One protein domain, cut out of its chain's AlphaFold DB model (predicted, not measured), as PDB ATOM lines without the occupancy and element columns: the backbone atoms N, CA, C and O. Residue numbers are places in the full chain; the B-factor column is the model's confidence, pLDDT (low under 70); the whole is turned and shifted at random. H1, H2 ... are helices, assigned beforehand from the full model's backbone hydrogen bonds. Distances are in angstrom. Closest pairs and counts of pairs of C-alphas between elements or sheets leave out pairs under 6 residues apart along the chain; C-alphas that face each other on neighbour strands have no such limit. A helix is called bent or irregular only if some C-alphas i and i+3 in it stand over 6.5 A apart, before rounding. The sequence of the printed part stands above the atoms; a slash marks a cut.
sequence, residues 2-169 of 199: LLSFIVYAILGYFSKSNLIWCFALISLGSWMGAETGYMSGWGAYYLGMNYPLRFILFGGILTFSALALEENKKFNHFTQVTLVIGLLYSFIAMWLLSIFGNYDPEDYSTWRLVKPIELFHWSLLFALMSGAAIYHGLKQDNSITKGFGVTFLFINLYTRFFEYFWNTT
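Overview. This is residues 2 to 169 of the 199 residues of an uncharacterized protein of Rickettsia felis (strain ATCC VR-1525 / URRWXCal2) (UniProt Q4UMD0). Three helical hairpins, H1 with H2, H3 with H4 and H6 with H7, form a slab with H4 in its middle; the H1 and H2 hairpin is on one side, splayed from H4 as a V, and the H6 and H7 hairpin is on the other. The short H5 lies in the loop beyond the last residues of H4 and touches no helix. H2, H3, H4, H6 and H7 make an up and down bundle, each running against the one before it in the chain. The printed part has 168 residues with seven named helices, H1 to H7 in order, and no named strand; the class is all helix. It is compact, with a radius of gyration of the C-alphas of 17.7 A, and only just flat, spanning 55 by 41 by 23 A.

Along the chain. Find C-alpha 76 at (173.209, 155.026, 276.849); from there H4, the longest helix, runs 36.1 A to C-alpha 100 at (192.025, 182.823, 263.588). H4 is irregular: C-alphas 77 and 80 are 7.1 A apart. Before it, look for H3 at residues 51 to 68, 25.5 A, H2 at residues 18 to 39, 31.2 A, and H1 at residues 2 to 15, 19.6 A. After it come H5, residues 108 to 111, 5.4 A, H6, residues 120 to 139, 28.2 A, and H7, residues 143 to 165, 32.5 A, ending at C-alpha 165 at (196.539, 178.691, 246.701).

Arrangement. Start at H4, the hub, which touches four helices. In its hairpin with H3 the closest C-alphas are those of Gly 59 and Gly 86, 4.1 A, at a shallow tilt of 26 degrees, opposite ways. H2 touches H4 with residues 18 to 26 alone, closest at the C-alphas of Asn 18 and Phe 78, 6.3 A, at a steep tilt of 39 degrees, the same way. Beyond it, H1 and H2 form a hairpin, with the C-alphas of Phe 5 and Ala 24 closest at 4.5 A. H6 touches H4 with residues 120 to 126 alone, closest at the C-alphas of Ser 98 and Trp 122, 4.8 A. H7 touches H4, closest at the C-alphas of Trp 95 and Asn 156, 6.9 A, at a shallow tilt of 11 degrees, the same way. In the hairpin of H6 and H7 the C-alphas of Ser 130 and Gly 149 are closest, 4.2 A. H3 and H6 are apart. Every backbone O i to N i+4 pair is within hydrogen-bond range in H1, H2, H3, H6 and H7, and 19 of 21 are in H4; H5 is too short for such a pair.

Size, cuts and confidence. The two C-alphas farthest apart, those of Phe 14 and Thr 169, are 56.9 A apart. The printed part has no cut. The link from H2 to H3, 11 residues, is long. The mean pLDDT of the printed part is 88.3; look for values under 70 at residues 43 to 46 and 104 to 118.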
ATOM      1  N   LEU A   2     171.328 178.896 281.571       90.94
ATOM      2  CA  LEU A   2     171.523 177.771 282.505       90.94
ATOM      3  C   LEU A   2     170.201 177.163 283.003       90.94
ATOM      4  O   LEU A   2     170.029 175.951 282.977       90.94
ATOM      5  N   LEU A   3     169.234 178.007 283.382       93.25
ATOM      6  CA  LEU A   3     167.902 177.543 283.780       93.25
ATOM      7  C   LEU A   3     167.223 176.727 282.665       93.25
ATOM      8  O   LEU A   3     166.670 175.665 282.928       93.25
ATOM      9  N   SER A   4     167.319 177.189 281.417       91.88
ATOM     10  CA  SER A   4     166.789 176.483 280.247       91.88
ATOM     11  C   SER A   4     167.466 175.123 280.047       91.88
ATOM     12  O   SER A   4     166.773 174.144 279.790       91.88
ATOM     13  N   PHE A   5     168.788 175.029 280.248       94.69
ATOM     14  CA  PHE A   5     169.495 173.744 280.260       94.69
ATOM     15  C   PHE A   5     168.932 172.812 281.334       94.69
ATOM     16  O   PHE A   5     168.605 171.678 281.010       94.69
ATOM     17  N   ILE A   6     168.774 173.280 282.575       95.44
ATOM     18  CA  ILE A   6     168.262 172.455 283.680       95.44
ATOM     19  C   ILE A   6     166.858 171.933 283.353       95.44
ATOM     20  O   ILE A   6     166.599 170.738 283.476       95.44
ATOM     21  N   VAL A   7     165.967 172.809 282.881       96.06
ATOM     22  CA  VAL A   7     164.595 172.437 282.511       96.06
ATOM     23  C   VAL A   7     164.592 171.403 281.383       96.06
ATOM     24  O   VAL A   7     163.955 170.359 281.517       96.06
ATOM     25  N   TYR A   8     165.329 171.638 280.293       95.31
ATOM     26  CA  TYR A   8     165.397 170.684 279.184       95.31
ATOM     27  C   TYR A   8     166.117 169.387 279.560       95.31
ATOM     28  O   TYR A   8     165.707 168.326 279.107       95.31
ATOM     29  N   ALA A   9     167.137 169.419 280.416       93.56
ATOM     30  CA  ALA A   9     167.824 168.217 280.876       93.56
ATOM     31  C   ALA A   9     166.882 167.330 281.701       93.56
ATOM     32  O   ALA A   9     166.794 166.129 281.453       93.56
ATOM     33  N   ILE A  10     166.118 167.927 282.622       94.88
ATOM     34  CA  ILE A  10     165.107 167.221 283.419       94.88
ATOM     35  C   ILE A  10     164.030 166.631 282.502       94.88
ATOM     36  O   ILE A  10     163.770 165.428 282.546       94.88
ATOM     37  N   LEU A  11     163.435 167.451 281.629       94.38
ATOM     38  CA  LEU A  11     162.386 167.001 280.712       94.38
ATOM     39  C   LEU A  11     162.888 165.933 279.737       94.38
ATOM     40  O   LEU A  11     162.196 164.943 279.509       94.38
ATOM     41  N   GLY A  12     164.089 166.104 279.186       92.44
ATOM     42  CA  GLY A  12     164.724 165.162 278.272       92.44
ATOM     43  C   GLY A  12     165.017 163.826 278.945       92.44
ATOM     44  O   GLY A  12     164.728 162.784 278.355       92.44
ATOM     45  N   TYR A  13     165.490 163.854 280.195       92.25
ATOM     46  CA  TYR A  13     165.738 162.660 280.999       92.25
ATOM     47  C   TYR A  13     164.449 161.879 281.287       92.25
ATOM     48  O   TYR A  13     164.376 160.686 280.989       92.25
ATOM     49  N   PHE A  14     163.408 162.544 281.801       92.50
ATOM     50  CA  PHE A  14     162.139 161.883 282.133       92.50
ATOM     51  C   PHE A  14     161.368 161.413 280.899       92.50
ATOM     52  O   PHE A  14     160.811 160.317 280.899       92.50
ATOM     53  N   SER A  15     161.375 162.210 279.831       91.44
ATOM     54  CA  SER A  15     160.674 161.879 278.585       91.44
ATOM     55  C   SER A  15     161.463 160.916 277.695       91.44
ATOM     56  O   SER A  15     160.939 160.498 276.668       91.44
ATOM     57  N   LYS A  16     162.723 160.599 278.043       89.19
ATOM     58  CA  LYS A  16     163.670 159.841 277.203       89.19
ATOM     59  C   LYS A  16     163.696 160.368 275.763       89.19
ATOM     60  O   LYS A  16     163.544 159.616 274.808       89.19
ATOM     61  N   SER A  17     163.807 161.689 275.619       93.44
ATOM     62  CA  SER A  17     163.750 162.361 274.318       93.44
ATOM     63  C   SER A  17     165.112 162.920 273.931       93.44
ATOM     64  O   SER A  17     165.587 163.899 274.510       93.44
ATOM     65  N   ASN A  18     165.699 162.335 272.887       92.88
ATOM     66  CA  ASN A  18     166.953 162.790 272.290       92.88
ATOM     67  C   ASN A  18     166.892 164.230 271.769       92.88
ATOM     68  O   ASN A  18     167.881 164.956 271.851       92.88
ATOM     69  N   LEU A  19     165.733 164.669 271.272       94.31
ATOM     70  CA  LEU A  19     165.563 166.030 270.764       94.31
ATOM     71  C   LEU A  19     165.596 167.062 271.898       94.31
ATOM     72  O   LEU A  19     166.296 168.066 271.801       94.31
ATOM     73  N   ILE A  20     164.879 166.798 272.993       95.81
ATOM     74  CA  ILE A  20     164.882 167.691 274.159       95.81
ATOM     75  C   ILE A  20     166.274 167.702 274.803       95.81
ATOM     76  O   ILE A  20     166.771 168.762 275.178       95.81
ATOM     77  N   TRP A  21     166.940 166.545 274.858       96.38
ATOM     78  CA  TRP A  21     168.321 166.460 275.329       96.38
ATOM     79  C   TRP A  21     169.289 167.275 274.461       96.38
ATOM     80  O   TRP A  21     170.143 167.986 274.985       96.38
ATOM     81  N   CYS A  22     169.116 167.251 273.137       96.00
ATOM     82  CA  CYS A  22     169.874 168.095 272.216       96.00
ATOM     83  C   CYS A  22     169.699 169.587 272.546       96.00
ATOM     84  O   CYS A  22     170.690 170.300 272.704       96.00
ATOM     85  N   PHE A  23     168.461 170.056 272.754       95.81
ATOM     86  CA  PHE A  23     168.211 171.440 273.177       95.81
ATOM     87  C   PHE A  23     168.826 171.773 274.536       95.81
ATOM     88  O   PHE A  23     169.323 172.886 274.719       95.81
ATOM     89  N   ALA A  24     168.849 170.819 275.471       96.75
ATOM     90  CA  ALA A  24     169.550 170.990 276.736       96.75
ATOM     91  C   ALA A  24     171.041 171.266 276.488       96.75
ATOM     92  O   ALA A  24     171.553 172.295 276.927       96.75
ATOM     93  N   LEU A  25     171.721 170.409 275.725       96.81
ATOM     94  CA  LEU A  25     173.150 170.561 275.437       96.81
ATOM     95  C   LEU A  25     173.464 171.849 274.660       96.81
ATOM     96  O   LEU A  25     174.451 172.514 274.969       96.81
ATOM     97  N   ILE A  26     172.600 172.244 273.719       95.62
ATOM     98  CA  ILE A  26     172.723 173.528 273.011       95.62
ATOM     99  C   ILE A  26     172.614 174.696 273.994       95.62
ATOM    100  O   ILE A  26     173.437 175.609 273.980       95.62
ATOM    101  N   SER A  27     171.622 174.658 274.884       95.62
ATOM    102  CA  SER A  27     171.439 175.678 275.914       95.62
ATOM    103  C   SER A  27     172.615 175.732 276.894       95.62
ATOM    104  O   SER A  27     172.960 176.816 277.371       95.62
ATOM    105  N   LEU A  28     173.239 174.587 277.186       96.25
ATOM    106  CA  LEU A  28     174.435 174.505 278.020       96.25
ATOM    107  C   LEU A  28     175.637 175.166 277.338       96.25
ATOM    108  O   LEU A  28     176.315 175.974 277.968       96.25
ATOM    109  N   GLY A  29     175.869 174.885 276.053       94.00
ATOM    110  CA  GLY A  29     176.926 175.540 275.278       94.00
ATOM    111  C   GLY A  29     176.710 177.050 275.160       94.00
ATOM    112  O   GLY A  29     177.642 177.824 275.372       94.00
ATOM    113  N   SER A  30     175.470 177.486 274.920       92.56
ATOM    114  CA  SER A  30     175.104 178.910 274.901       92.56
ATOM    115  C   SER A  30     175.328 179.589 276.251       92.56
ATOM    116  O   SER A  30     175.781 180.731 276.295       92.56
ATOM    117  N   TRP A  31     175.031 178.905 277.362       94.19
ATOM    118  CA  TRP A  31     175.352 179.417 278.693       94.19
ATOM    119  C   TRP A  31     176.862 179.535 278.903       94.19
ATOM    120  O   TRP A  31     177.303 180.594 279.326       94.19
ATOM    121  N   MET A  32     177.651 178.510 278.564       92.50
ATOM    122  CA  MET A  32     179.114 178.557 278.705       92.50
ATOM    123  C   MET A  32     179.716 179.723 277.907       92.50
ATOM    124  O   MET A  32     180.539 180.480 278.428       92.50
ATOM    125  N   GLY A  33     179.259 179.919 276.667       88.12
ATOM    126  CA  GLY A  33     179.672 181.054 275.844       88.12
ATOM    127  C   GLY A  33     179.322 182.395 276.491       88.12
ATOM    128  O   GLY A  33     180.195 183.244 276.644       88.12
ATOM    129  N   ALA A  34     178.075 182.570 276.931       87.62
ATOM    130  CA  ALA A  34     177.629 183.815 277.554       87.62
ATOM    131  C   ALA A  34     178.322 184.100 278.896       87.62
ATOM    132  O   ALA A  34     178.712 185.233 279.144       87.62
ATOM    133  N   GLU A  35     178.503 183.089 279.747       87.25
ATOM    134  CA  GLU A  35     179.117 183.234 281.071       87.25
ATOM    135  C   GLU A  35     180.597 183.587 280.950       87.25
ATOM    136  O   GLU A  35     181.057 184.570 281.522       87.25
ATOM    137  N   THR A  36     181.349 182.825 280.149       85.12
ATOM    138  CA  THR A  36     182.778 183.101 279.968       85.12
ATOM    139  C   THR A  36     183.015 184.404 279.208       85.12
ATOM    140  O   THR A  36     184.055 185.029 279.397       85.12
ATOM    141  N   GLY A  37     182.063 184.828 278.371       81.50
ATOM    142  CA  GLY A  37     182.052 186.149 277.752       81.50
ATOM    143  C   GLY A  37     181.778 187.268 278.745       81.50
ATOM    144  O   GLY A  37     182.512 188.247 278.794       81.50
ATOM    145  N   TYR A  38     180.765 187.112 279.590       81.38
ATOM    146  CA  TYR A  38     180.450 188.081 280.634       81.38
ATOM    147  C   TYR A  38     181.614 188.244 281.619       81.38
ATOM    148  O   TYR A  38     182.002 189.364 281.945       81.38
ATOM    149  N   MET A  39     182.230 187.135 282.036       80.06
ATOM    150  CA  MET A  39     183.379 187.148 282.940       80.06
ATOM    151  C   MET A  39     184.644 187.759 282.326       80.06
ATOM    152  O   MET A  39     185.485 188.261 283.069       80.06
ATOM    153  N   SER A  40     184.793 187.743 280.999       78.25
ATOM    154  CA  SER A  40     185.852 188.492 280.311       78.25
ATOM    155  C   SER A  40     185.484 189.951 280.030       78.25
ATOM    156  O   SER A  40     186.231 190.636 279.336       78.25
ATOM    157  N   GLY A  41     184.344 190.445 280.529       75.44
ATOM    158  CA  GLY A  41     183.845 191.788 280.218       75.44
ATOM    159  C   GLY A  41     183.474 191.955 278.744       75.44
ATOM    160  O   GLY A  41     183.578 193.052 278.210       75.44
ATOM    161  N   TRP A  42     183.086 190.860 278.085       70.06
ATOM    162  CA  TRP A  42     182.954 190.697 276.631       70.06
ATOM    163  C   TRP A  42     184.261 190.785 275.842       70.06
ATOM    164  O   TRP A  42     184.234 190.637 274.622       70.06
ATOM    165  N   GLY A  43     185.397 190.911 276.529       64.19
ATOM    166  CA  GLY A  43     186.713 190.825 275.921       64.19
ATOM    167  C   GLY A  43     186.991 189.434 275.354       64.19
ATOM    168  O   GLY A  43     186.384 188.423 275.737       64.19
ATOM    169  N   ALA A  44     187.955 189.370 274.446       63.62
ATOM    170  CA  ALA A  44     188.295 188.162 273.705       63.62
ATOM    171  C   ALA A  44     188.799 187.005 274.574       63.62
ATOM    172  O   ALA A  44     188.605 185.835 274.229       63.62
ATOM    173  N   TYR A  45     189.413 187.317 275.718       66.31
ATOM    174  CA  TYR A  45     190.126 186.358 276.555       66.31
ATOM    175  C   TYR A  45     189.528 186.191 277.946       66.31
ATOM    176  O   TYR A  45     189.213 187.149 278.638       66.31
ATOM    177  N   TYR A  46     189.469 184.941 278.387       67.06
ATOM    178  CA  TYR A  46     189.123 184.526 279.737       67.06
ATOM    179  C   TYR A  46     190.140 183.456 280.095       67.06
ATOM    180  O   TYR A  46     190.280 182.478 279.357       67.06
ATOM    181  N   LEU A  47     190.914 183.679 281.160       72.00
ATOM    182  CA  LEU A  47     192.075 182.846 281.511       72.00
ATOM    183  C   LEU A  47     193.105 182.714 280.363       72.00
ATOM    184  O   LEU A  47     193.699 181.657 280.177       72.00
ATOM    185  N   GLY A  48     193.285 183.761 279.545       72.62
ATOM    186  CA  GLY A  48     194.199 183.742 278.387       72.62
ATOM    187  C   GLY A  48     193.721 182.898 277.195       72.62
ATOM    188  O   GLY A  48     194.442 182.753 276.209       72.62
ATOM    189  N   MET A  49     192.500 182.355 277.259       78.50
ATOM    190  CA  MET A  49     191.893 181.559 276.192       78.50
ATOM    191  C   MET A  49     190.844 182.364 275.432       78.50
ATOM    192  O   MET A  49     189.911 182.918 276.032       78.50
ATOM    193  N   ASN A  50     190.943 182.366 274.105       85.44
ATOM    194  CA  ASN A  50     189.859 182.831 273.250       85.44
ATOM    195  C   ASN A  50     188.652 181.872 273.281       85.44
ATOM    196  O   ASN A  50     188.716 180.765 273.824       85.44
ATOM    197  N   TYR A  51     187.524 182.292 272.703       84.56
ATOM    198  CA  TYR A  51     186.316 181.462 272.634       84.56
ATOM    199  C   TYR A  51     186.555 180.071 272.021       84.56
ATOM    200  O   TYR A  51     186.155 179.088 272.650       84.56
ATOM    201  N   PRO A  52     187.227 179.935 270.859       89.00
ATOM    202  CA  PRO A  52     187.564 178.627 270.304       89.00
ATOM    203  C   PRO A  52     188.261 177.681 271.296       89.00
ATOM    204  O   PRO A  52     187.812 176.553 271.478       89.00
ATOM    205  N   LEU A  53     189.296 178.129 272.015       89.19
ATOM    206  CA  LEU A  53     189.985 177.282 272.999       89.19
ATOM    207  C   LEU A  53     189.053 176.789 274.113       89.19
ATOM    208  O   LEU A  53     189.067 175.604 274.455       89.19
ATOM    209  N   ARG A  54     188.183 177.663 274.633       91.75
ATOM    210  CA  ARG A  54     187.200 177.292 275.665       91.75
ATOM    211  C   ARG A  54     186.230 176.222 275.157       91.75
ATOM    212  O   ARG A  54     185.935 175.266 275.874       91.75
ATOM    213  N   PHE A  55     185.759 176.352 273.915       93.69
ATOM    214  CA  PHE A  55     184.836 175.391 273.305       93.69
ATOM    215  C   PHE A  55     185.501 174.063 272.925       93.69
ATOM    216  O   PHE A  55     184.834 173.031 273.000       93.69
ATOM    217  N   ILE A  56     186.802 174.045 272.609       94.62
ATOM    218  CA  ILE A  56     187.556 172.792 272.434       94.62
ATOM    219  C   ILE A  56     187.540 171.984 273.730       94.62
ATOM    220  O   ILE A  56     187.187 170.802 273.696       94.62
ATOM    221  N   LEU A  57     187.869 172.620 274.861       94.19
ATOM    222  CA  LEU A  57     187.883 171.970 276.174       94.19
ATOM    223  C   LEU A  57     186.484 171.512 276.591       94.19
ATOM    224  O   LEU A  57     186.296 170.357 276.968       94.19
ATOM    225  N   PHE A  58     185.489 172.388 276.474       95.38
ATOM    226  CA  PHE A  58     184.108 172.074 276.833       95.38
ATOM    227  C   PHE A  58     183.514 170.946 275.979       95.38
ATOM    228  O   PHE A  58     182.980 169.977 276.520       95.38
ATOM    229  N   GLY A  59     183.659 171.021 274.654       96.44
ATOM    230  CA  GLY A  59     183.250 169.943 273.754       96.44
ATOM    231  C   GLY A  59     184.012 168.643 274.027       96.44
ATOM    232  O   GLY A  59     183.429 167.559 273.958       96.44
ATOM    233  N   GLY A  60     185.284 168.740 274.428       96.38
ATOM    234  CA  GLY A  60     186.126 167.599 274.773       96.38
ATOM    235  C   GLY A  60     185.622 166.884 276.021       96.38
ATOM    236  O   GLY A  60     185.514 165.661 276.021       96.38
ATOM    237  N   ILE A  61     185.221 167.642 277.047       96.81
ATOM    238  CA  ILE A  61     184.596 167.102 278.260       96.81
ATOM    239  C   ILE A  61     183.276 166.409 277.918       96.81
ATOM    240  O   ILE A  61     183.046 165.297 278.390       96.81
ATOM    241  N   LEU A  62     182.424 167.006 277.075       96.62
ATOM    242  CA  LEU A  62     181.169 166.373 276.647       96.62
ATOM    243  C   LEU A  62     181.415 165.081 275.859       96.62
ATOM    244  O   LEU A  62     180.781 164.065 276.131       96.62
ATOM    245  N   THR A  63     182.370 165.107 274.930       96.88
ATOM    246  CA  THR A  63     182.783 163.949 274.123       96.88
ATOM    247  C   THR A  63     183.299 162.825 275.014       96.88
ATOM    248  O   THR A  63     182.831 161.694 274.916       96.88
ATOM    249  N   PHE A  64     184.227 163.133 275.924       95.62
ATOM    250  CA  PHE A  64     184.784 162.161 276.860       95.62
ATOM    251  C   PHE A  64     183.705 161.594 277.784       95.62
ATOM    252  O   PHE A  64     183.647 160.386 277.988       95.62
ATOM    253  N   SER A  65     182.817 162.451 278.295       94.62
ATOM    254  CA  SER A  65     181.707 162.037 279.161       94.62
ATOM    255  C   SER A  65     180.742 161.102 278.435       94.62
ATOM    256  O   SER A  65     180.282 160.129 279.024       94.62
ATOM    257  N   ALA A  66     180.457 161.362 277.157       94.69
ATOM    258  CA  ALA A  66     179.636 160.481 276.338       94.69
ATOM    259  C   ALA A  66     180.294 159.103 276.170       94.69
ATOM    260  O   ALA A  66     179.665 158.094 276.473       94.69
ATOM    261  N   LEU A  67     181.571 159.061 275.777       92.88
ATOM    262  CA  LEU A  67     182.312 157.804 275.606       92.88
ATOM    263  C   LEU A  67     182.436 157.022 276.925       92.88
ATOM    264  O   LEU A  67     182.221 155.816 276.957       92.88
ATOM    265  N   ALA A  68     182.707 157.703 278.041       92.44
ATOM    266  CA  ALA A  68     182.808 157.073 279.359       92.44
ATOM    267  C   ALA A  68     181.473 156.492 279.863       92.44
ATOM    268  O   ALA A  68     181.466 155.596 280.707       92.44
ATOM    269  N   LEU A  69     180.340 157.002 279.372       90.75
ATOM    270  CA  LEU A  69     178.996 156.570 279.764       90.75
ATOM    271  C   LEU A  69     178.323 155.657 278.731       90.75
ATOM    272  O   LEU A  69     177.160 155.299 278.919       90.75
ATOM    273  N   GLU A  70     179.021 155.252 277.669       87.00
ATOM    274  CA  GLU A  70     178.468 154.424 276.589       87.00
ATOM    275  C   GLU A  70     177.948 153.069 277.093       87.00
ATOM    276  O   GLU A  70     176.834 152.663 276.761       87.00
ATOM    277  N   GLU A  71     178.671 152.424 278.011       85.50
ATOM    278  CA  GLU A  71     178.259 151.145 278.609       85.50
ATOM    279  C   GLU A  71     177.197 151.295 279.717       85.50
ATOM    280  O   GLU A  71     176.608 150.315 280.189       85.50
ATOM    281  N   ASN A  72     176.906 152.525 280.153       87.81
ATOM    282  CA  ASN A  72     175.972 152.761 281.245       87.81
ATOM    283  C   ASN A  72     174.519 152.668 280.760       87.81
ATOM    284  O   ASN A  72     173.983 153.589 280.143       87.81
ATOM    285  N   LYS A  73     173.824 151.592 281.148       82.88
ATOM    286  CA  LYS A  73     172.419 151.320 280.782       82.88
ATOM    287  C   LYS A  73     171.445 152.476 281.058       82.88
ATOM    288  O   LYS A  73     170.422 152.560 280.386       82.88
ATOM    289  N   LYS A  74     171.726 153.349 282.037       81.00
ATOM    290  CA  LYS A  74     170.863 154.500 282.361       81.00
ATOM    291  C   LYS A  74     171.033 155.668 281.387       81.00
ATOM    292  O   LYS A  74     170.058 156.360 281.117       81.00
ATOM    293  N   PHE A  75     172.246 155.882 280.877       81.62
ATOM    294  CA  PHE A  75     172.598 157.056 280.068       81.62
ATOM    295  C   PHE A  75     172.848 156.747 278.594       81.62
ATOM    296  O   PHE A  75     172.853 157.679 277.794       81.62
ATOM    297  N   ASN A  76     172.947 155.469 278.220       84.06
ATOM    298  CA  ASN A  76     173.209 155.026 276.849       84.06
ATOM    299  C   ASN A  76     172.278 155.691 275.812       84.06
ATOM    300  O   ASN A  76     172.720 156.116 274.750       84.06
ATOM    301  N   HIS A  77     171.002 155.910 276.158       86.44
ATOM    302  CA  HIS A  77     170.050 156.592 275.271       86.44
ATOM    303  C   HIS A  77     170.515 157.995 274.831       86.44
ATOM    304  O   HIS A  77     170.298 158.379 273.685       86.44
ATOM    305  N   PHE A  78     171.191 158.732 275.715       91.50
ATOM    306  CA  PHE A  78     171.665 160.097 275.476       91.50
ATOM    307  C   PHE A  78     173.122 160.167 275.017       91.50
ATOM    308  O   PHE A  78     173.567 161.226 274.560       91.50
ATOM    309  N   THR A  79     173.871 159.066 275.132       92.44
ATOM    310  CA  THR A  79     175.299 159.013 274.805       92.44
ATOM    311  C   THR A  79     175.557 159.455 273.372       92.44
ATOM    312  O   THR A  79     176.402 160.315 273.144       92.44
ATOM    313  N   GLN A  80     174.774 158.961 272.411       93.56
ATOM    314  CA  GLN A  80     174.964 159.303 271.003       93.56
ATOM    315  C   GLN A  80     174.789 160.806 270.730       93.56
ATOM    316  O   GLN A  80     175.618 161.418 270.059       93.56
ATOM    317  N   VAL A  81     173.728 161.417 271.267       95.75
ATOM    318  CA  VAL A  81     173.462 162.857 271.092       95.75
ATOM    319  C   VAL A  81     174.548 163.687 271.772       95.75
ATOM    320  O   VAL A  81     175.049 164.647 271.192       95.75
ATOM    321  N   THR A  82     174.947 163.289 272.979       96.50
ATOM    322  CA  THR A  82     175.993 163.975 273.748       96.50
ATOM    323  C   THR A  82     177.342 163.899 273.041       96.50
ATOM    324  O   THR A  82     178.048 164.904 272.963       96.50
ATOM    325  N   LEU A  83     177.662 162.745 272.449       97.00
ATOM    326  CA  LEU A  83     178.863 162.540 271.649       97.00
ATOM    327  C   LEU A  83     178.877 163.458 270.424       97.00
ATOM    328  O   LEU A  83     179.860 164.154 270.196       97.00
ATOM    329  N   VAL A  84     177.784 163.497 269.656       97.62
ATOM    330  CA  VAL A  84     177.683 164.340 268.452       97.62
ATOM    331  C   VAL A  84     177.819 165.823 268.799       97.62
ATOM    332  O   VAL A  84     178.582 166.527 268.143       97.62
ATOM    333  N   ILE A  85     177.124 166.303 269.834       97.88
ATOM    334  CA  ILE A  85     177.202 167.712 270.245       97.88
ATOM    335  C   ILE A  85     178.591 168.063 270.790       97.88
ATOM    336  O   ILE A  85     179.137 169.107 270.437       97.88
ATOM    337  N   GLY A  86     179.191 167.183 271.598       97.50
ATOM    338  CA  GLY A  86     180.554 167.365 272.097       97.50
ATOM    339  C   GLY A  86     181.572 167.463 270.961       97.50
ATOM    340  O   GLY A  86     182.347 168.419 270.911       97.50
ATOM    341  N   LEU A  87     181.505 166.532 270.002       97.75
ATOM    342  CA  LEU A  87     182.363 166.541 268.821       97.75
ATOM    343  C   LEU A  87     182.138 167.806 267.988       97.75
ATOM    344  O   LEU A  87     183.114 168.438 267.605       97.75
ATOM    345  N   LEU A  88     180.891 168.223 267.743       97.56
ATOM    346  CA  LEU A  88     180.602 169.460 267.008       97.56
ATOM    347  C   LEU A  88     181.236 170.679 267.675       97.56
ATOM    348  O   LEU A  88     181.922 171.442 266.998       97.56
ATOM    349  N   TYR A  89     181.056 170.845 268.988       97.19
ATOM    350  CA  TYR A  89     181.665 171.963 269.705       97.19
ATOM    351  C   TYR A  89     183.183 171.945 269.610       97.19
ATOM    352  O   TYR A  89     183.773 172.971 269.280       97.19
ATOM    353  N   SER A  90     183.812 170.790 269.819       96.81
ATOM    354  CA  SER A  90     185.263 170.686 269.731       96.81
ATOM    355  C   SER A  90     185.795 170.928 268.324       96.81
ATOM    356  O   SER A  90     186.729 171.705 268.149       96.81
ATOM    357  N   PHE A  91     185.216 170.284 267.314       97.62
ATOM    358  CA  PHE A  91     185.726 170.316 265.948       97.62
ATOM    359  C   PHE A  91     185.462 171.654 265.247       97.62
ATOM    360  O   PHE A  91     186.344 172.150 264.547       97.62
ATOM    361  N   ILE A  92     184.299 172.281 265.463       96.31
ATOM    362  CA  ILE A  92     184.024 173.628 264.935       96.31
ATOM    363  C   ILE A  92     184.953 174.643 265.596       96.31
ATOM    364  O   ILE A  92     185.534 175.484 264.914       96.31
ATOM    365  N   ALA A  93     185.137 174.549 266.911       94.81
ATOM    366  CA  ALA A  93     186.046 175.431 267.617       94.81
ATOM    367  C   ALA A  93     187.498 175.238 267.159       94.81
ATOM    368  O   ALA A  93     188.193 176.218 266.913       94.81
ATOM    369  N   MET A  94     187.935 173.997 266.940       95.38
ATOM    370  CA  MET A  94     189.263 173.708 266.396       95.38
ATOM    371  C   MET A  94     189.447 174.253 264.977       95.38
ATOM    372  O   MET A  94     190.503 174.796 264.650       95.38
ATOM    373  N   TRP A  95     188.408 174.175 264.145       95.25
ATOM    374  CA  TRP A  95     188.421 174.766 262.813       95.25
ATOM    375  C   TRP A  95     188.572 176.291 262.871       95.25
ATOM    376  O   TRP A  95     189.470 176.834 262.227       95.25
ATOM    377  N   LEU A  96     187.778 176.975 263.699       91.50
ATOM    378  CA  LEU A  96     187.902 178.422 263.903       91.50
ATOM    379  C   LEU A  96     189.287 178.796 264.442       91.50
ATOM    380  O   LEU A  96     189.911 179.727 263.938       91.50
ATOM    381  N   LEU A  97     189.807 178.036 265.407       90.38
ATOM    382  CA  LEU A  97     191.138 178.257 265.966       90.38
ATOM    383  C   LEU A  97     192.245 178.080 264.917       90.38
ATOM    384  O   LEU A  97     193.227 178.810 264.945       90.38
ATOM    385  N   SER A  98     192.078 177.171 263.951       90.94
ATOM    386  CA  SER A  98     193.040 176.993 262.853       90.94
ATOM    387  C   SER A  98     193.106 178.179 261.878       90.94
ATOM    388  O   SER A  98     194.144 178.395 261.251       90.94
ATOM    389  N   ILE A  99     192.017 178.948 261.763       87.06
ATOM    390  CA  ILE A  99     191.912 180.125 260.885       87.06
ATOM    391  C   ILE A  99     192.342 181.390 261.625       87.06
ATOM    392  O   ILE A  99     193.089 182.204 261.089       87.06
ATOM    393  N   PHE A 100     191.855 181.573 262.851       83.12
ATOM    394  CA  PHE A 100     192.025 182.823 263.588       83.12
ATOM    395  C   PHE A 100     193.174 182.788 264.595       83.12
ATOM    396  O   PHE A 100     193.667 183.845 264.968       83.12
ATOM    397  N   GLY A 101     193.622 181.606 265.024       83.50
ATOM    398  CA  GLY A 101     194.599 181.455 266.102       83.50
ATOM    399  C   GLY A 101     194.069 181.939 267.451       83.50
ATOM    400  O   GLY A 101     192.879 182.206 267.612       83.50
ATOM    401  N   ASN A 102     194.959 182.043 268.439       82.00
ATOM    402  CA  ASN A 102     194.663 182.614 269.755       82.00
ATOM    403  C   ASN A 102     195.141 184.073 269.820       82.00
ATOM    404  O   ASN A 102     196.004 184.396 270.630       82.00
ATOM    405  N   TYR A 103     194.636 184.901 268.902       73.81
ATOM    406  CA  TYR A 103     194.927 186.337 268.821       73.81
ATOM    407  C   TYR A 103     193.690 187.164 269.192       73.81
ATOM    408  O   TYR A 103     192.562 186.667 269.109       73.81
ATOM    409  N   ASP A 104     193.912 188.408 269.636       62.56
ATOM    410  CA  ASP A 104     192.834 189.284 270.094       62.56
ATOM    411  C   ASP A 104     192.078 189.839 268.876       62.56
ATOM    412  O   ASP A 104     192.697 190.500 268.041       62.56
ATOM    413  N   PRO A 105     190.766 189.596 268.730       55.28
ATOM    414  CA  PRO A 105     189.948 190.207 267.694       55.28
ATOM    415  C   PRO A 105     189.879 191.738 267.793       55.28
ATOM    416  O   PRO A 105     189.618 192.375 266.772       55.28
ATOM    417  N   GLU A 106     190.083 192.330 268.980       54.62
ATOM    418  CA  GLU A 106     190.061 193.792 269.157       54.62
ATOM    419  C   GLU A 106     191.292 194.469 268.543       54.62
ATOM    420  O   GLU A 106     191.211 195.614 268.092       54.62
ATOM    421  N   ASP A 107     192.402 193.740 268.408       59.12
ATOM    422  CA  ASP A 107     193.594 194.215 267.716       59.12
ATOM    423  C   ASP A 107     193.617 193.724 266.258       59.12
ATOM    424  O   ASP A 107     194.452 192.941 265.799       59.12
ATOM    425  N   TYR A 108     192.652 194.221 265.483       52.00
ATOM    426  CA  TYR A 108     192.522 193.939 264.048       52.00
ATOM    427  C   TYR A 108     193.780 194.333 263.241       52.00
ATOM    428  O   TYR A 108     193.985 193.869 262.113       52.00
ATOM    429  N   SER A 109     194.626 195.204 263.809       55.69
ATOM    430  CA  SER A 109     195.854 195.706 263.193       55.69
ATOM    431  C   SER A 109     196.989 194.675 263.206       55.69
ATOM    432  O   SER A 109     197.706 194.548 262.210       55.69
ATOM    433  N   THR A 110     197.101 193.869 264.266       54.50
ATOM    434  CA  THR A 110     198.109 192.808 264.386       54.50
ATOM    435  C   THR A 110     197.699 191.528 263.662       54.50
ATOM    436  O   THR A 110     198.553 190.922 263.019       54.50
ATOM    437  N   TRP A 111     196.412 191.147 263.633       57.88
ATOM    438  CA  TRP A 111     195.962 189.929 262.928       57.88
ATOM    439  C   TRP A 111     196.277 189.938 261.421       57.88
ATOM    440  O   TRP A 111     196.693 188.921 260.870       57.88
ATOM    441  N   ARG A 112     196.174 191.094 260.744       55.91
ATOM    442  CA  ARG A 112     196.561 191.226 259.321       55.91
ATOM    443  C   ARG A 112     198.059 191.039 259.061       55.91
ATOM    444  O   ARG A 112     198.441 190.801 257.917       55.91
ATOM    445  N   LEU A 113     198.893 191.197 260.087       56.06
ATOM    446  CA  LEU A 113     200.348 191.077 259.996       56.06
ATOM    447  C   LEU A 113     200.839 189.669 260.362       56.06
ATOM    448  O   LEU A 113     201.977 189.325 260.034       56.06
ATOM    449  N   VAL A 114     199.991 188.847 260.993       61.03
ATOM    450  CA  VAL A 114     200.307 187.454 261.319       61.03
ATOM    451  C   VAL A 114     200.450 186.661 260.026       61.03
ATOM    452  O   VAL A 114     199.525 186.536 259.221       61.03
ATOM    453  N   LYS A 115     201.643 186.104 259.806       61.47
ATOM    454  CA  LYS A 115     201.897 185.269 258.633       61.47
ATOM    455  C   LYS A 115     201.108 183.959 258.759       61.47
ATOM    456  O   LYS A 115     201.136 183.350 259.827       61.47
ATOM    457  N   PRO A 116     200.536 183.424 257.664       61.94
ATOM    458  CA  PRO A 116     199.857 182.122 257.663       61.94
ATOM    459  C   PRO A 116     200.689 180.962 258.242       61.94
ATOM    460  O   PRO A 116     200.136 179.971 258.710       61.94
ATOM    461  N   ILE A 117     202.024 181.078 258.238       67.00
ATOM    462  CA  ILE A 117     202.930 180.088 258.836       67.00
ATOM    463  C   ILE A 117     202.827 180.030 260.366       67.00
ATOM    464  O   ILE A 117     202.998 178.962 260.946       67.00
ATOM    465  N   GLU A 118     202.506 181.143 261.026       69.81
ATOM    466  CA  GLU A 118     202.343 181.179 262.479       69.81
ATOM    467  C   GLU A 118     201.083 180.434 262.903       69.81
ATOM    468  O   GLU A 118     201.081 179.828 263.960       69.81
ATOM    469  N   LEU A 119     200.054 180.359 262.057       80.81
ATOM    470  CA  LEU A 119     198.824 179.602 262.321       80.81
ATOM    471  C   LEU A 119     198.952 178.103 262.005       80.81
ATOM    472  O   LEU A 119     198.076 177.308 262.355       80.81
ATOM    473  N   PHE A 120     200.059 177.689 261.380       84.56
ATOM    474  CA  PHE A 120     200.256 176.312 260.936       84.56
ATOM    475  C   PHE A 120     200.185 175.305 262.091       84.56
ATOM    476  O   PHE A 120     199.612 174.228 261.925       84.56
ATOM    477  N   HIS A 121     200.689 175.653 263.279       88.31
ATOM    478  CA  HIS A 121     200.644 174.757 264.437       88.31
ATOM    479  C   HIS A 121     199.207 174.427 264.874       88.31
ATOM    480  O   HIS A 121     198.929 173.276 265.207       88.31
ATOM    481  N   TRP A 122     198.267 175.376 264.786       91.62
ATOM    482  CA  TRP A 122     196.849 175.106 265.044       91.62
ATOM    483  C   TRP A 122     196.257 174.161 263.998       91.62
ATOM    484  O   TRP A 122     195.529 173.235 264.350       91.62
ATOM    485  N   SER A 123     196.623 174.324 262.722       91.69
ATOM    486  CA  SER A 123     196.204 173.395 261.663       91.69
ATOM    487  C   SER A 123     196.779 171.984 261.854       91.69
ATOM    488  O   SER A 123     196.090 170.995 261.590       91.69
ATOM    489  N   LEU A 124     198.005 171.870 262.377       94.00
ATOM    490  CA  LEU A 124     198.634 170.591 262.698       94.00
ATOM    491  C   LEU A 124     197.925 169.913 263.872       94.00
ATOM    492  O   LEU A 124     197.564 168.743 263.769       94.00
ATOM    493  N   LEU A 125     197.657 170.646 264.955       94.81
ATOM    494  CA  LEU A 125     196.863 170.142 266.078       94.81
ATOM    495  C   LEU A 125     195.470 169.699 265.617       94.81
ATOM    496  O   LEU A 125     194.965 168.673 266.067       94.81
ATOM    497  N   PHE A 126     194.865 170.429 264.680       96.12
ATOM    498  CA  PHE A 126     193.559 170.089 264.130       96.12
ATOM    499  C   PHE A 126     193.602 168.786 263.313       96.12
ATOM    500  O   PHE A 126     192.726 167.924 263.446       96.12
ATOM    501  N   ALA A 127     194.661 168.585 262.521       96.81
ATOM    502  CA  ALA A 127     194.904 167.329 261.818       96.81
ATOM    503  C   ALA A 127     195.150 166.164 262.791       96.81
ATOM    504  O   ALA A 127     194.588 165.087 262.599       96.81
ATOM    505  N   LEU A 128     195.924 166.382 263.860       97.38
ATOM    506  CA  LEU A 128     196.171 165.381 264.904       97.38
ATOM    507  C   LEU A 128     194.883 164.996 265.639       97.38
ATOM    508  O   LEU A 128     194.622 163.810 265.817       97.38
ATOM    509  N   MET A 129     194.047 165.972 266.002       97.19
ATOM    510  CA  MET A 129     192.742 165.731 266.624       97.19
ATOM    511  C   MET A 129     191.821 164.919 265.707       97.19
ATOM    512  O   MET A 129     191.191 163.954 266.143       97.19
ATOM    513  N   SER A 130     191.788 165.266 264.419       97.75
ATOM    514  CA  SER A 130     191.028 164.523 263.411       97.75
ATOM    515  C   SER A 130     191.553 163.091 263.258       97.75
ATOM    516  O   SER A 130     190.772 162.142 263.264       97.75
ATOM    517  N   GLY A 131     192.877 162.914 263.205       97.75
ATOM    518  CA  GLY A 131     193.529 161.605 263.159       97.75
ATOM    519  C   GLY A 131     193.247 160.753 264.398       97.75
ATOM    520  O   GLY A 131     192.950 159.568 264.266       97.75
ATOM    521  N   ALA A 132     193.249 161.355 265.590       96.88
ATOM    522  CA  ALA A 132     192.891 160.682 266.834       96.88
ATOM    523  C   ALA A 132     191.430 160.206 266.825       96.88
ATOM    524  O   ALA A 132     191.160 159.074 267.224       96.88
ATOM    525  N   ALA A 133     190.500 161.018 266.311       97.31
ATOM    526  CA  ALA A 133     189.096 160.628 266.169       97.31
ATOM    527  C   ALA A 133     188.897 159.493 265.146       97.31
ATOM    528  O   ALA A 133     188.134 158.564 265.407       97.31
ATOM    529  N   ILE A 134     189.627 159.515 264.021       97.62
ATOM    530  CA  ILE A 134     189.636 158.410 263.046       97.62
ATOM    531  C   ILE A 134     190.177 157.136 263.693       97.62
ATOM    532  O   ILE A 134     189.548 156.085 263.600       97.62
ATOM    533  N   TYR A 135     191.327 157.226 264.364       97.56
ATOM    534  CA  TYR A 135     191.950 156.088 265.031       97.56
ATOM    535  C   TYR A 135     191.028 155.489 266.097       97.56
ATOM    536  O   TYR A 135     190.817 154.277 266.115       97.56
ATOM    537  N   HIS A 136     190.421 156.333 266.933       96.06
ATOM    538  CA  HIS A 136     189.423 155.921 267.911       96.06
ATOM    539  C   HIS A 136     188.241 155.203 267.245       96.06
ATOM    540  O   HIS A 136     187.897 154.087 267.634       96.06
ATOM    541  N   GLY A 137     187.656 155.804 266.207       94.50
ATOM    542  CA  GLY A 137     186.505 155.244 265.505       94.50
ATOM    543  C   GLY A 137     186.798 153.960 264.725       94.50
ATOM    544  O   GLY A 137     185.896 153.154 264.529       94.50
ATOM    545  N   LEU A 138     188.046 153.728 264.309       95.44
ATOM    546  CA  LEU A 138     188.478 152.447 263.739       95.44
ATOM    547  C   LEU A 138     188.717 151.391 264.823       95.44
ATOM    548  O   LEU A 138     188.329 150.242 264.645       95.44
ATOM    549  N   LYS A 139     189.339 151.772 265.945       95.56
ATOM    550  CA  LYS A 139     189.667 150.847 267.038       95.56
ATOM    551  C   LYS A 139     188.428 150.350 267.786       95.56
ATOM    552  O   LYS A 139     188.414 149.203 268.213       95.56
ATOM    553  N   GLN A 140     187.423 151.207 267.960       91.94
ATOM    554  CA  GLN A 140     186.188 150.888 268.689       91.94
ATOM    555  C   GLN A 140     184.979 150.636 267.773       91.94
ATOM    556  O   GLN A 140     183.858 150.552 268.256       91.94
ATOM    557  N   ASP A 141     185.187 150.578 266.454       91.94
ATOM    558  CA  ASP A 141     184.121 150.508 265.439       91.94
ATOM    559  C   ASP A 141     183.022 151.589 265.590       91.94
ATOM    560  O   ASP A 141     181.868 151.437 265.189       91.94
ATOM    561  N   ASN A 142     183.387 152.743 266.157       92.44
ATOM    562  CA  ASN A 142     182.477 153.861 266.366       92.44
ATOM    563  C   ASN A 142     182.403 154.725 265.093       92.44
ATOM    564  O   ASN A 142     183.281 155.545 264.796       92.44
ATOM    565  N   SER A 143     181.323 154.545 264.329       93.75
ATOM    566  CA  SER A 143     181.093 155.229 263.049       93.75
ATOM    567  C   SER A 143     181.004 156.755 263.168       93.75
ATOM    568  O   SER A 143     181.412 157.453 262.239       93.75
ATOM    569  N   ILE A 144     180.546 157.276 264.311       95.81
ATOM    570  CA  ILE A 144     180.378 158.714 264.558       95.81
ATOM    571  C   ILE A 144     181.742 159.388 264.677       95.81
ATOM    572  O   ILE A 144     182.050 160.291 263.902       95.81
ATOM    573  N   THR A 145     182.591 158.923 265.597       96.12
ATOM    574  CA  THR A 145     183.938 159.498 265.793       96.12
ATOM    575  C   THR A 145     184.787 159.390 264.526       96.12
ATOM    576  O   THR A 145     185.425 160.367 264.126       96.12
ATOM    577  N   LYS A 146     184.699 158.252 263.820       96.31
ATOM    578  CA  LYS A 146     185.327 158.050 262.508       96.31
ATOM    579  C   LYS A 146     184.837 159.065 261.471       96.31
ATOM    580  O   LYS A 146     185.652 159.692 260.799       96.31
ATOM    581  N   GLY A 147     183.519 159.235 261.343       96.06
ATOM    582  CA  GLY A 147     182.905 160.148 260.377       96.06
ATOM    583  C   GLY A 147     183.285 161.607 260.623       96.06
ATOM    584  O   GLY A 147     183.670 162.305 259.683       96.06
ATOM    585  N   PHE A 148     183.260 162.049 261.884       97.38
ATOM    586  CA  PHE A 148     183.725 163.382 262.278       97.38
ATOM    587  C   PHE A 148     185.201 163.582 261.939       97.38
ATOM    588  O   PHE A 148     185.542 164.547 261.261       97.38
ATOM    589  N   GLY A 149     186.063 162.643 262.339       97.12
ATOM    590  CA  GLY A 149     187.494 162.729 262.070       97.12
ATOM    591  C   GLY A 149     187.813 162.835 260.576       97.12
ATOM    592  O   GLY A 149     188.561 163.721 260.177       97.12
ATOM    593  N   VAL A 150     187.197 162.006 259.725       96.69
ATOM    594  CA  VAL A 150     187.390 162.082 258.263       96.69
ATOM    595  C   VAL A 150     186.871 163.407 257.701       96.69
ATOM    596  O   VAL A 150     187.573 164.070 256.938       96.69
ATOM    597  N   THR A 151     185.661 163.818 258.088       96.50
ATOM    598  CA  THR A 151     185.023 165.037 257.566       96.50
ATOM    599  C   THR A 151     185.838 166.277 257.907       96.50
ATOM    600  O   THR A 151     186.168 167.070 257.025       96.50
ATOM    601  N   PHE A 152     186.218 166.438 259.173       97.19
ATOM    602  CA  PHE A 152     186.961 167.613 259.609       97.19
ATOM    603  C   PHE A 152     188.430 167.594 259.175       97.19
ATOM    604  O   PHE A 152     188.997 168.665 258.962       97.19
ATOM    605  N   LEU A 153     189.019 166.419 258.922       97.38
ATOM    606  CA  LEU A 153     190.316 166.335 258.250       97.38
ATOM    607  C   LEU A 153     190.244 166.927 256.835       97.38
ATOM    608  O   LEU A 153     191.108 167.721 256.464       97.38
ATOM    609  N   PHE A 154     189.200 166.602 256.063       95.75
ATOM    610  CA  PHE A 154     188.983 167.225 254.754       95.75
ATOM    611  C   PHE A 154     188.733 168.727 254.871       95.75
ATOM    612  O   PHE A 154     189.334 169.487 254.115       95.75
ATOM    613  N   ILE A 155     187.908 169.170 255.825       96.25
ATOM    614  CA  ILE A 155     187.681 170.605 256.066       96.25
ATOM    615  C   ILE A 155     189.010 171.317 256.343       96.25
ATOM    616  O   ILE A 155     189.261 172.367 255.754       96.25
ATOM    617  N   ASN A 156     189.884 170.748 257.178       95.62
ATOM    618  CA  ASN A 156     191.201 171.317 257.465       95.62
ATOM    619  C   ASN A 156     192.058 171.434 256.194       95.62
ATOM    620  O   ASN A 156     192.544 172.516 255.866       95.62
ATOM    621  N   LEU A 157     192.181 170.339 255.434       94.62
ATOM    622  CA  LEU A 157     192.955 170.298 254.189       94.62
ATOM    623  C   LEU A 157     192.443 171.307 253.157       94.62
ATOM    624  O   LEU A 157     193.239 172.048 252.583       94.62
ATOM    625  N   TYR A 158     191.127 171.381 252.947       94.44
ATOM    626  CA  TYR A 158     190.541 172.336 252.011       94.44
ATOM    627  C   TYR A 158     190.665 173.774 252.513       94.44
ATOM    628  O   TYR A 158     190.987 174.653 251.723       94.44
ATOM    629  N   THR A 159     190.517 174.026 253.815       93.62
ATOM    630  CA  THR A 159     190.763 175.360 254.383       93.62
ATOM    631  C   THR A 159     192.194 175.807 254.072       93.62
ATOM    632  O   THR A 159     192.388 176.892 253.526       93.62
ATOM    633  N   ARG A 160     193.195 174.943 254.304       91.00
ATOM    634  CA  ARG A 160     194.595 175.246 253.957       91.00
ATOM    635  C   ARG A 160     194.799 175.410 252.449       91.00
ATOM    636  O   ARG A 160     195.537 176.295 252.027       91.00
ATOM    637  N   PHE A 161     194.138 174.597 251.624       92.50
ATOM    638  CA  PHE A 161     194.197 174.735 250.168       92.50
ATOM    639  C   PHE A 161     193.717 176.121 249.710       92.50
ATOM    640  O   PHE A 161     194.392 176.782 248.924       92.50
ATOM    641  N   PHE A 162     192.590 176.603 250.235       92.25
ATOM    642  CA  PHE A 162     192.115 177.950 249.926       92.25
ATOM    643  C   PHE A 162     193.085 179.019 250.440       92.25
ATOM    644  O   PHE A 162     193.444 179.913 249.682       92.25
ATOM    645  N   GLU A 163     193.574 178.911 251.673       88.31
ATOM    646  CA  GLU A 163     194.496 179.906 252.233       88.31
ATOM    647  C   GLU A 163     195.804 180.052 251.441       88.31
ATOM    648  O   GLU A 163     196.229 181.175 251.171       88.31
ATOM    649  N   TYR A 164     196.433 178.945 251.032       87.19
ATOM    650  CA  TYR A 164     197.728 178.997 250.342       87.19
ATOM    651  C   TYR A 164     197.612 179.256 248.834       87.19
ATOM    652  O   TYR A 164     198.449 179.962 248.261       87.19
ATOM    653  N   PHE A 165     196.598 178.695 248.168       90.56
ATOM    654  CA  PHE A 165     196.539 178.691 246.701       90.56
ATOM    655  C   PHE A 165     195.619 179.762 246.111       90.56
ATOM    656  O   PHE A 165     195.774 180.072 244.927       90.56
ATOM    657  N   TRP A 166     194.709 180.363 246.892       91.12
ATOM    658  CA  TRP A 166     193.715 181.304 246.362       91.12
ATOM    659  C   TRP A 166     194.335 182.526 245.680       91.12
ATOM    660  O   TRP A 166     193.903 182.885 244.585       91.12
ATOM    661  N   ASN A 167     195.339 183.159 246.294       88.50
ATOM    662  CA  ASN A 167     195.977 184.364 245.744       88.50
ATOM    663  C   ASN A 167     197.212 184.058 244.884       88.50
ATOM    664  O   ASN A 167     197.577 184.860 244.032       88.50
ATOM    665  N   THR A 168     197.839 182.899 245.089       89.44
ATOM    666  CA  THR A 168     199.121 182.540 244.461       89.44
ATOM    667  C   THR A 168     198.949 181.851 243.104       89.44
ATOM    668  O   THR A 168     199.847 181.892 242.269       89.44
ATOM    669  N   THR A 169     197.804 181.204 242.864       92.81
ATOM    670  CA  THR A 169     197.592 180.340 241.691       92.81
ATOM    671  C   THR A 169     196.635 180.971 240.687       92.81
ATOM    672  O   THR A 169     195.656 181.619 241.059       92.81
TER     673      THR A 169